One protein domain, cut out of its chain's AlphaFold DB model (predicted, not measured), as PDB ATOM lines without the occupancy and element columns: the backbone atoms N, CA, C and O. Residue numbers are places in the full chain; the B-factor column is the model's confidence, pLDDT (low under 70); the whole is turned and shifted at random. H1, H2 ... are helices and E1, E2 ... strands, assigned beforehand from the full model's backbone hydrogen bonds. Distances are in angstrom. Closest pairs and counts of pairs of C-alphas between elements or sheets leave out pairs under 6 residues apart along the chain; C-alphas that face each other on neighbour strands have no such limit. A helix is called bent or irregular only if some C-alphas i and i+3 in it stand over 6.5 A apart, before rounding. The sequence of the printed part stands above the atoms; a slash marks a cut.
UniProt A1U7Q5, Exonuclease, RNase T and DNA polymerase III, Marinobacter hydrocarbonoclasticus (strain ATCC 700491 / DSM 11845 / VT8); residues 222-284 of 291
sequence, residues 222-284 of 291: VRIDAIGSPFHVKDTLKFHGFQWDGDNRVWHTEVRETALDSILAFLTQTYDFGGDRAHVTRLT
ATOM      1  N   VAL A 222     -37.453 -39.021 136.357       95.00
ATOM      2  CA  VAL A 222     -37.377 -37.753 137.069       95.00
ATOM      3  C   VAL A 222     -38.775 -37.312 137.459       95.00
ATOM      4  O   VAL A 222     -39.699 -37.353 136.644       95.00
ATOM      5  N   ARG A 223     -38.916 -36.870 138.706       95.56
ATOM      6  CA  ARG A 223     -40.037 -36.052 139.148       95.56
ATOM      7  C   ARG A 223     -39.696 -34.592 138.912       95.56
ATOM      8  O   ARG A 223     -38.605 -34.150 139.268       95.56
ATOM      9  N   ILE A 224     -40.630 -33.862 138.322       97.44
ATOM     10  CA  ILE A 224     -40.488 -32.441 138.013       97.44
ATOM     11  C   ILE A 224     -41.637 -31.706 138.694       97.44
ATOM     12  O   ILE A 224     -42.790 -31.878 138.302       97.44
ATOM     13  N   ASP A 225     -41.320 -30.889 139.694       97.69
ATOM     14  CA  ASP A 225     -42.277 -30.037 140.394       97.69
ATOM     15  C   ASP A 225     -42.306 -28.642 139.740       97.69
ATOM     16  O   ASP A 225     -41.292 -27.942 139.671       97.69
ATOM     17  N   ALA A 226     -43.477 -28.212 139.270       96.94
ATOM     18  CA  ALA A 226     -43.724 -26.906 138.663       96.94
ATOM     19  C   ALA A 226     -43.870 -25.813 139.740       96.94
ATOM     20  O   ALA A 226     -44.964 -25.329 140.052       96.94
ATOM     21  N   ILE A 227     -42.743 -25.428 140.343       96.56
ATOM     22  CA  ILE A 227     -42.695 -24.476 141.458       96.56
ATOM     23  C   ILE A 227     -43.228 -23.102 141.041       96.56
ATOM     24  O   ILE A 227     -42.825 -22.525 140.027       96.56
ATOM     25  N   GLY A 228     -44.116 -22.549 141.872       93.94
ATOM     26  CA  GLY A 228     -44.653 -21.201 141.696       93.94
ATOM     27  C   GLY A 228     -45.595 -21.044 140.500       93.94
ATOM     28  O   GLY A 228     -45.851 -19.910 140.097       93.94
ATOM     29  N   SER A 229     -46.109 -22.145 139.937       94.44
ATOM     30  CA  SER A 229     -47.067 -22.103 138.831       94.44
ATOM     31  C   SER A 229     -48.311 -21.272 139.207       94.44
ATOM     32  O   SER A 229     -48.968 -21.582 140.209       94.44
ATOM     33  N   PRO A 230     -48.686 -20.241 138.429       94.44
ATOM     34  CA  PRO A 230     -49.900 -19.467 138.679       94.44
ATOM     35  C   PRO A 230     -51.176 -20.317 138.564       94.44
ATOM     36  O   PRO A 230     -51.263 -21.208 137.728       94.44
ATOM     37  N   PHE A 231     -52.236 -19.990 139.310       94.00
ATOM     38  CA  PHE A 231     -53.487 -20.773 139.271       94.00
ATOM     39  C   PHE A 231     -54.096 -20.925 137.862       94.00
ATOM     40  O   PHE A 231     -54.711 -21.946 137.566       94.00
ATOM     41  N   HIS A 232     -53.924 -19.933 136.983       95.50
ATOM     42  CA  HIS A 232     -54.522 -19.946 135.646       95.50
ATOM     43  C   HIS A 232     -53.897 -20.975 134.686       95.50
ATOM     44  O   HIS A 232     -54.526 -21.291 133.683       95.50
ATOM     45  N   VAL A 233     -52.708 -21.524 134.980       96.19
ATOM     46  CA  VAL A 233     -52.057 -22.535 134.117       96.19
ATOM     47  C   VAL A 233     -52.391 -23.975 134.516       96.19
ATOM     48  O   VAL A 233     -51.947 -24.916 133.863       96.19
ATOM     49  N   LYS A 234     -53.200 -24.168 135.568       95.69
ATOM     50  CA  LYS A 234     -53.536 -25.489 136.124       95.69
ATOM     51  C   LYS A 234     -54.110 -26.460 135.085       95.69
ATOM     52  O   LYS A 234     -53.774 -27.638 135.098       95.69
ATOM     53  N   ASP A 235     -54.958 -25.970 134.179       96.69
ATOM     54  CA  ASP A 235     -55.631 -26.819 133.194       96.69
ATOM     55  C   ASP A 235     -54.648 -27.228 132.088       96.69
ATOM     56  O   ASP A 235     -54.671 -28.373 131.639       96.69
ATOM     57  N   THR A 236     -53.709 -26.342 131.734       97.00
ATOM     58  CA  THR A 236     -52.587 -26.640 130.833       97.00
ATOM     59  C   THR A 236     -51.656 -27.691 131.431       97.00
ATOM     60  O   THR A 236     -51.294 -28.642 130.740       97.00
ATOM     61  N   LEU A 237     -51.298 -27.554 132.712       97.00
ATOM     62  CA  LEU A 237     -50.467 -28.527 133.426       97.00
ATOM     63  C   LEU A 237     -51.161 -29.893 133.494       97.00
ATOM     64  O   LEU A 237     -50.578 -30.901 133.100       97.00
ATOM     65  N   LYS A 238     -52.435 -29.920 133.901       96.19
ATOM     66  CA  LYS A 238     -53.238 -31.146 133.964       96.19
ATOM     67  C   LYS A 238     -53.359 -31.835 132.603       96.19
ATOM     68  O   LYS A 238     -53.248 -33.054 132.528       96.19
ATOM     69  N   PHE A 239     -53.565 -31.072 131.526       94.94
ATOM     70  CA  PHE A 239     -53.623 -31.609 130.164       94.94
ATOM     71  C   PHE A 239     -52.304 -32.275 129.740       94.94
ATOM     72  O   PHE A 239     -52.331 -33.296 129.061       94.94
ATOM     73  N   HIS A 240     -51.162 -31.753 130.197       94.88
ATOM     74  CA  HIS A 240     -49.832 -32.325 129.949       94.88
ATOM     75  C   HIS A 240     -49.409 -33.367 131.001       94.88
ATOM     76  O   HIS A 240     -48.228 -33.682 131.124       94.88
ATOM     77  N   GLY A 241     -50.365 -33.915 131.757       93.81
ATOM     78  CA  GLY A 241     -50.126 -35.042 132.658       93.81
ATOM     79  C   GLY A 241     -49.592 -34.674 134.040       93.81
ATOM     80  O   GLY A 241     -49.270 -35.578 134.806       93.81
ATOM     81  N   PHE A 242     -49.525 -33.388 134.397       96.56
ATOM     82  CA  PHE A 242     -49.189 -33.007 135.767       96.56
ATOM     83  C   PHE A 242     -50.344 -33.327 136.723       96.56
ATOM     84  O   PHE A 242     -51.526 -33.194 136.388       96.56
ATOM     85  N   GLN A 243     -49.989 -33.691 137.948       95.31
ATOM     86  CA  GLN A 243     -50.889 -33.979 139.057       95.31
ATOM     87  C   GLN A 243     -50.645 -32.984 140.192       95.31
ATOM     88  O   GLN A 243     -49.543 -32.460 140.345       95.31
ATOM     89  N   TRP A 244     -51.690 -32.676 140.956       95.25
ATOM     90  CA  TRP A 244     -51.588 -31.759 142.087       95.25
ATOM     91  C   TRP A 244     -51.195 -32.516 143.354       95.25
ATOM     92  O   TRP A 244     -51.939 -33.382 143.808       95.25
ATOM     93  N   ASP A 245     -50.068 -32.129 143.939       92.88
ATOM     94  CA  ASP A 245     -49.627 -32.544 145.265       92.88
ATOM     95  C   ASP A 245     -50.175 -31.544 146.293       92.88
ATOM     96  O   ASP A 245     -49.774 -30.376 146.336       92.88
ATOM     97  N   GLY A 246     -51.158 -31.990 147.080       90.12
ATOM     98  CA  GLY A 246     -51.852 -31.150 148.057       90.12
ATOM     99  C   GLY A 246     -50.996 -30.751 149.255       90.12
ATOM    100  O   GLY A 246     -51.170 -29.641 149.770       90.12
ATOM    101  N   ASP A 247     -50.061 -31.613 149.652       88.94
ATOM    102  CA  ASP A 247     -49.225 -31.421 150.833       88.94
ATOM    103  C   ASP A 247     -48.122 -30.405 150.542       88.94
ATOM    104  O   ASP A 247     -47.949 -29.430 151.280       88.94
ATOM    105  N   ASN A 248     -47.453 -30.560 149.398       91.94
ATOM    106  CA  ASN A 248     -46.408 -29.643 148.945       91.94
ATOM    107  C   ASN A 248     -46.957 -28.430 148.178       91.94
ATOM    108  O   ASN A 248     -46.224 -27.475 147.910       91.94
ATOM    109  N   ARG A 249     -48.255 -28.442 147.848       93.81
ATOM    110  CA  ARG A 249     -48.962 -27.399 147.087       93.81
ATOM    111  C   ARG A 249     -48.286 -27.087 145.754       93.81
ATOM    112  O   ARG A 249     -48.081 -25.920 145.405       93.81
ATOM    113  N   VAL A 250     -47.952 -28.134 145.010       96.06
ATOM    114  CA  VAL A 250     -47.256 -28.025 143.730       96.06
ATOM    115  C   VAL A 250     -47.857 -28.968 142.695       96.06
ATOM    116  O   VAL A 250     -48.369 -30.035 143.021       96.06
ATOM    117  N   TRP A 251     -47.807 -28.573 141.426       97.44
ATOM    118  CA  TRP A 251     -48.070 -29.493 140.323       97.44
ATOM    119  C   TRP A 251     -46.802 -30.278 140.013       97.44
ATOM    120  O   TRP A 251     -45.753 -29.667 139.842       97.44
ATOM    121  N   HIS A 252     -46.886 -31.594 139.874       96.75
ATOM    122  CA  HIS A 252     -45.738 -32.423 139.521       96.75
ATOM    123  C   HIS A 252     -46.055 -33.394 138.388       96.75
ATOM    124  O   HIS A 252     -47.210 -33.744 138.160       96.75
ATOM    125  N   THR A 253     -45.024 -33.855 137.690       96.00
ATOM    126  CA  THR A 253     -45.106 -34.993 136.764       96.00
ATOM    127  C   THR A 253     -43.909 -35.912 136.969       96.00
ATOM    128  O   THR A 253     -42.863 -35.472 137.447       96.00
ATOM    129  N   GLU A 254     -44.063 -37.181 136.603       94.00
ATOM    130  CA  GLU A 254     -42.985 -38.166 136.574       94.00
ATOM    131  C   GLU A 254     -42.816 -38.688 135.152       94.00
ATOM    132  O   GLU A 254     -43.753 -39.206 134.545       94.00
ATOM    133  N   VAL A 255     -41.609 -38.545 134.611       92.00
ATOM    134  CA  VAL A 255     -41.278 -38.942 133.239       92.00
ATOM    135  C   VAL A 255     -39.922 -39.634 133.195       92.00
ATOM    136  O   VAL A 255     -39.138 -39.550 134.142       92.00
ATOM    137  N   ARG A 256     -39.610 -40.307 132.081       91.19
ATOM    138  CA  ARG A 256     -38.235 -40.761 131.821       91.19
ATOM    139  C   ARG A 256     -37.301 -39.554 131.778       91.19
ATOM    140  O   ARG A 256     -37.666 -38.518 131.227       91.19
ATOM    141  N   GLU A 257     -36.082 -39.702 132.290       92.88
ATOM    142  CA  GLU A 257     -35.082 -38.623 132.308       92.88
ATOM    143  C   GLU A 257     -34.792 -38.071 130.901       92.88
ATOM    144  O   GLU A 257     -34.556 -36.878 130.737       92.88
ATOM    145  N   THR A 258     -34.934 -38.892 129.857       92.69
ATOM    146  CA  THR A 258     -34.806 -38.465 128.453       92.69
ATOM    147  C   THR A 258     -35.833 -37.416 128.012       92.69
ATOM    148  O   THR A 258     -35.610 -36.740 127.011       92.69
ATOM    149  N   ALA A 259     -36.954 -37.270 128.725       94.25
ATOM    150  CA  ALA A 259     -37.975 -36.259 128.453       94.25
ATOM    151  C   ALA A 259     -37.774 -34.962 129.259       94.25
ATOM    152  O   ALA A 259     -38.504 -33.997 129.020       94.25
ATOM    153  N   LEU A 260     -36.802 -34.911 130.181       96.00
ATOM    154  CA  LEU A 260     -36.600 -33.797 131.114       96.00
ATOM    155  C   LEU A 260     -36.531 -32.442 130.402       96.00
ATOM    156  O   LEU A 260     -37.336 -31.557 130.691       96.00
ATOM    157  N   ASP A 261     -35.634 -32.306 129.424       96.75
ATOM    158  CA  ASP A 261     -35.418 -31.041 128.711       96.75
ATOM    159  C   ASP A 261     -36.692 -30.544 128.012       96.75
ATOM    160  O   ASP A 261     -36.984 -29.347 128.006       96.75
ATOM    161  N   SER A 262     -37.495 -31.465 127.466       97.19
ATOM    162  CA  SER A 262     -38.757 -31.122 126.803       97.19
ATOM    163  C   SER A 262     -39.809 -30.597 127.785       97.19
ATOM    164  O   SER A 262     -40.509 -29.631 127.476       97.19
ATOM    165  N   ILE A 263     -39.879 -31.172 128.990       97.25
ATOM    166  CA  ILE A 263     -40.801 -30.725 130.037       97.25
ATOM    167  C   ILE A 263     -40.348 -29.381 130.619       97.25
ATOM    168  O   ILE A 263     -41.179 -28.494 130.806       97.25
ATOM    169  N   LEU A 264     -39.047 -29.184 130.847       97.62
ATOM    170  CA  LEU A 264     -38.510 -27.899 131.308       97.62
ATOM    171  C   LEU A 264     -38.783 -26.780 130.295       97.62
ATOM    172  O   LEU A 264     -39.242 -25.702 130.672       97.62
ATOM    173  N   ALA A 265     -38.584 -27.050 129.002       97.31
ATOM    174  CA  ALA A 265     -38.917 -26.108 127.938       97.31
ATOM    175  C   ALA A 265     -40.420 -25.780 127.902       97.31
ATOM    176  O   ALA A 265     -40.790 -24.613 127.751       97.31
ATOM    177  N   PHE A 266     -41.285 -26.782 128.086       97.69
ATOM    178  CA  PHE A 266     -42.730 -26.587 128.211       97.69
ATOM    179  C   PHE A 266     -43.092 -25.688 129.405       97.69
ATOM    180  O   PHE A 266     -43.870 -24.746 129.241       97.69
ATOM    181  N   LEU A 267     -42.508 -25.911 130.588       97.69
ATOM    182  CA  LEU A 267     -42.770 -25.076 131.766       97.69
ATOM    183  C   LEU A 267     -42.331 -23.623 131.539       97.69
ATOM    184  O   LEU A 267     -43.096 -22.711 131.850       97.69
ATOM    185  N   THR A 268     -41.164 -23.399 130.924       97.19
ATOM    186  CA  THR A 268     -40.684 -22.056 130.542       97.19
ATOM    187  C   THR A 268     -41.634 -21.337 129.584       97.19
ATOM    188  O   THR A 268     -41.788 -20.123 129.674       97.19
ATOM    189  N   GLN A 269     -42.298 -22.064 128.682       96.56
ATOM    190  CA  GLN A 269     -43.311 -21.493 127.784       96.56
ATOM    191  C   GLN A 269     -44.670 -21.281 128.465       96.56
ATOM    192  O   GLN A 269     -45.480 -20.491 127.987       96.56
ATOM    193  N   THR A 270     -44.933 -21.992 129.562       96.00
ATOM    194  CA  THR A 270     -46.236 -21.995 130.237       96.00
ATOM    195  C   THR A 270     -46.372 -20.849 131.238       96.00
ATOM    196  O   THR A 270     -47.452 -20.271 131.346       96.00
ATOM    197  N   TYR A 271     -45.313 -20.515 131.984       96.12
ATOM    198  CA  TYR A 271     -45.319 -19.393 132.928       96.12
ATOM    199  C   TYR A 271     -43.913 -18.843 133.203       96.12
ATOM    200  O   TYR A 271     -42.907 -19.522 132.993       96.12
ATOM    201  N   ASP A 272     -43.853 -17.604 133.703       91.94
ATOM    202  CA  ASP A 272     -42.600 -16.890 133.962       91.94
ATOM    203  C   ASP A 272     -41.640 -17.698 134.845       91.94
ATOM    204  O   ASP A 272     -41.967 -18.066 135.981       91.94
ATOM    205  N   PHE A 273     -40.426 -17.913 134.329       90.81
ATOM    206  CA  PHE A 273     -39.362 -18.696 134.968       90.81
ATOM    207  C   PHE A 273     -39.748 -20.154 135.262       90.81
ATOM    208  O   PHE A 273     -39.181 -20.756 136.170       90.81
ATOM    209  N   GLY A 274     -40.719 -20.727 134.541       92.25
ATOM    210  CA  GLY A 274     -41.257 -22.048 134.859       92.25
ATOM    211  C   GLY A 274     -40.220 -23.168 134.837       92.25
ATOM    212  O   GLY A 274     -40.088 -23.879 135.829       92.25
ATOM    213  N   GLY A 275     -39.446 -23.300 133.755       92.69
ATOM    214  CA  GLY A 275     -38.369 -24.292 133.684       92.69
ATOM    215  C   GLY A 275     -37.215 -23.990 134.642       92.69
ATOM    216  O   GLY A 275     -36.710 -24.905 135.279       92.69
ATOM    217  N   ASP A 276     -36.854 -22.714 134.818       94.38
ATOM    218  CA  ASP A 276     -35.753 -22.305 135.708       94.38
ATOM    219  C   ASP A 276     -36.064 -22.544 137.195       94.38
ATOM    220  O   ASP A 276     -35.163 -22.790 137.995       94.38
ATOM    221  N   ARG A 277     -37.340 -22.431 137.585       95.19
ATOM    222  CA  ARG A 277     -37.805 -22.660 138.961       95.19
ATOM    223  C   ARG A 277     -38.199 -24.104 139.222       95.19
ATOM    224  O   ARG A 277     -38.416 -24.443 140.385       95.19
ATOM    225  N   ALA A 278     -38.335 -24.925 138.185       96.12
ATOM    226  CA  ALA A 278     -38.746 -26.307 138.346       96.12
ATOM    227  C   ALA A 278     -37.758 -27.053 139.249       96.12
ATOM    228  O   ALA A 278     -36.541 -26.947 139.099       96.12
ATOM    229  N   HIS A 279     -38.292 -27.819 140.194       97.38
ATOM    230  CA  HIS A 279     -37.480 -28.677 141.044       97.38
ATOM    231  C   HIS A 279     -37.473 -30.090 140.458       97.38
ATOM    232  O   HIS A 279     -38.532 -30.658 140.194       97.38
ATOM    233  N   VAL A 280     -36.280 -30.642 140.217       96.94
ATOM    234  CA  VAL A 280     -36.100 -31.938 139.551       96.94
ATOM    235  C   VAL A 280     -35.478 -32.928 140.525       96.94
ATOM    236  O   VAL A 280     -34.370 -32.714 141.013       96.94
ATOM    237  N   THR A 281     -36.170 -34.037 140.764       95.50
ATOM    238  CA  THR A 281     -35.695 -35.140 141.606       95.50
ATOM    239  C   THR A 281     -35.536 -36.392 140.756       95.50
ATOM    240  O   THR A 281     -36.477 -36.801 140.084       95.50
ATOM    241  N   ARG A 282     -34.355 -37.018 140.769       94.19
ATOM    242  CA  ARG A 282     -34.145 -38.316 140.109       94.19
ATOM    243  C   ARG A 282     -34.778 -39.431 140.933       94.19
ATOM    244  O   ARG A 282     -34.608 -39.463 142.146       94.19
ATOM    245  N   LEU A 283     -35.467 -40.337 140.254       93.44
ATOM    246  CA  LEU A 283     -36.156 -41.482 140.830       93.44
ATOM    247  C   LEU A 283     -35.621 -42.770 140.203       93.44
ATOM    248  O   LEU A 283     -35.648 -42.943 138.982       93.44
ATOM    249  N   THR A 284     -35.167 -43.686 141.052       93.69
ATOM    250  CA  THR A 284     -34.788 -45.051 140.674       93.69
ATOM    251  C   THR A 284     -35.946 -46.021 140.911       93.69
ATOM    252  O   THR A 284     -36.959 -45.666 141.517       93.69
TER     253      THR A 284
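This is residues 222 to 284 of the 291 residues of the protein "Exonuclease, RNase T and DNA polymerase III" of Marinobacter hydrocarbonoclasticus (strain ATCC 700491 / DSM 11845 / VT8) (UniProt A1U7Q5). A strongly twisted four-stranded sheet has the long helix H2 running along its strands over one face, two layers, with H1 near one end of H2 and short H3 packed on H2. The printed part has 63 residues, in the order E1, H1, E2, E3, H2, H3, E4; the antiparallel sheet runs E2, E3, E1, E4. The class is mixed, helices and strands; the whole is compact, with radius of gyration of the C-alphas 10.5 A and spans of 31 by 25 by 20 A.

E1, residues 222 to 226, begins at C-alpha 222 (-37.377, -37.753, 137.069) and is 12.7 A long. H1 is residues 231 to 239, 14.2 A; E2 243 to 245, 6.5 A; E3 250 to 256, 19.6 A; H2 257 to 270, 20.1 A; H3 274 to 277, 5.4 A. E4, residues 279 to 283, is 12.9 A long and ends at C-alpha 283 (-36.156, -41.482, 140.830). H1 and H2 are irregular: C-alphas 232 and 235 are 7.4 A apart, 258 and 261 7.5 A.

E1 and E4 are antiparallel at 159 degrees, with N 223 and O 281 at 2.8 A, within hydrogen-bond range. E3 and E1 are antiparallel at 153 degrees, with N 224 and O 253 at 2.9 A. E2 and E3, a hairpin, are antiparallel at 127 degrees, with N 243 and O 252 at 2.8 A. E1, H1, E2, with E3 between the two strands in the sheet, and E3, H2 H3, E4, with E1 between the two strands, are split strand-helix-strand units, two strands of one sheet that are not neighbours, joined through helices, and both crossovers are right-handed. H2 is on the sheet at a height of 9.1 A, over E1 and only just over E3, with 3 C-alphas on it; it runs along the strands, at 5 degrees to E1 on the local plane. H2 touches H3 with residues 263 to 268 alone, closest at the C-alphas of Leu 264 and Gly 275, 4.3 A. H1 and H3 only graze the sheet. H1 and H2 are close but not clearly touching, closest at the C-alphas of Val 233 and Thr 270, 7.0 A. O i to N i+4 pairs within range number 3 of 5 in H1 and 8 of 10 in H2; H3 is too short for one.

The C-alphas of His 232 and Thr 284 are the farthest apart, 32.3 A. The printed part has no cut, its links between named elements are tight, and no printed residue is under 70 in pLDDT.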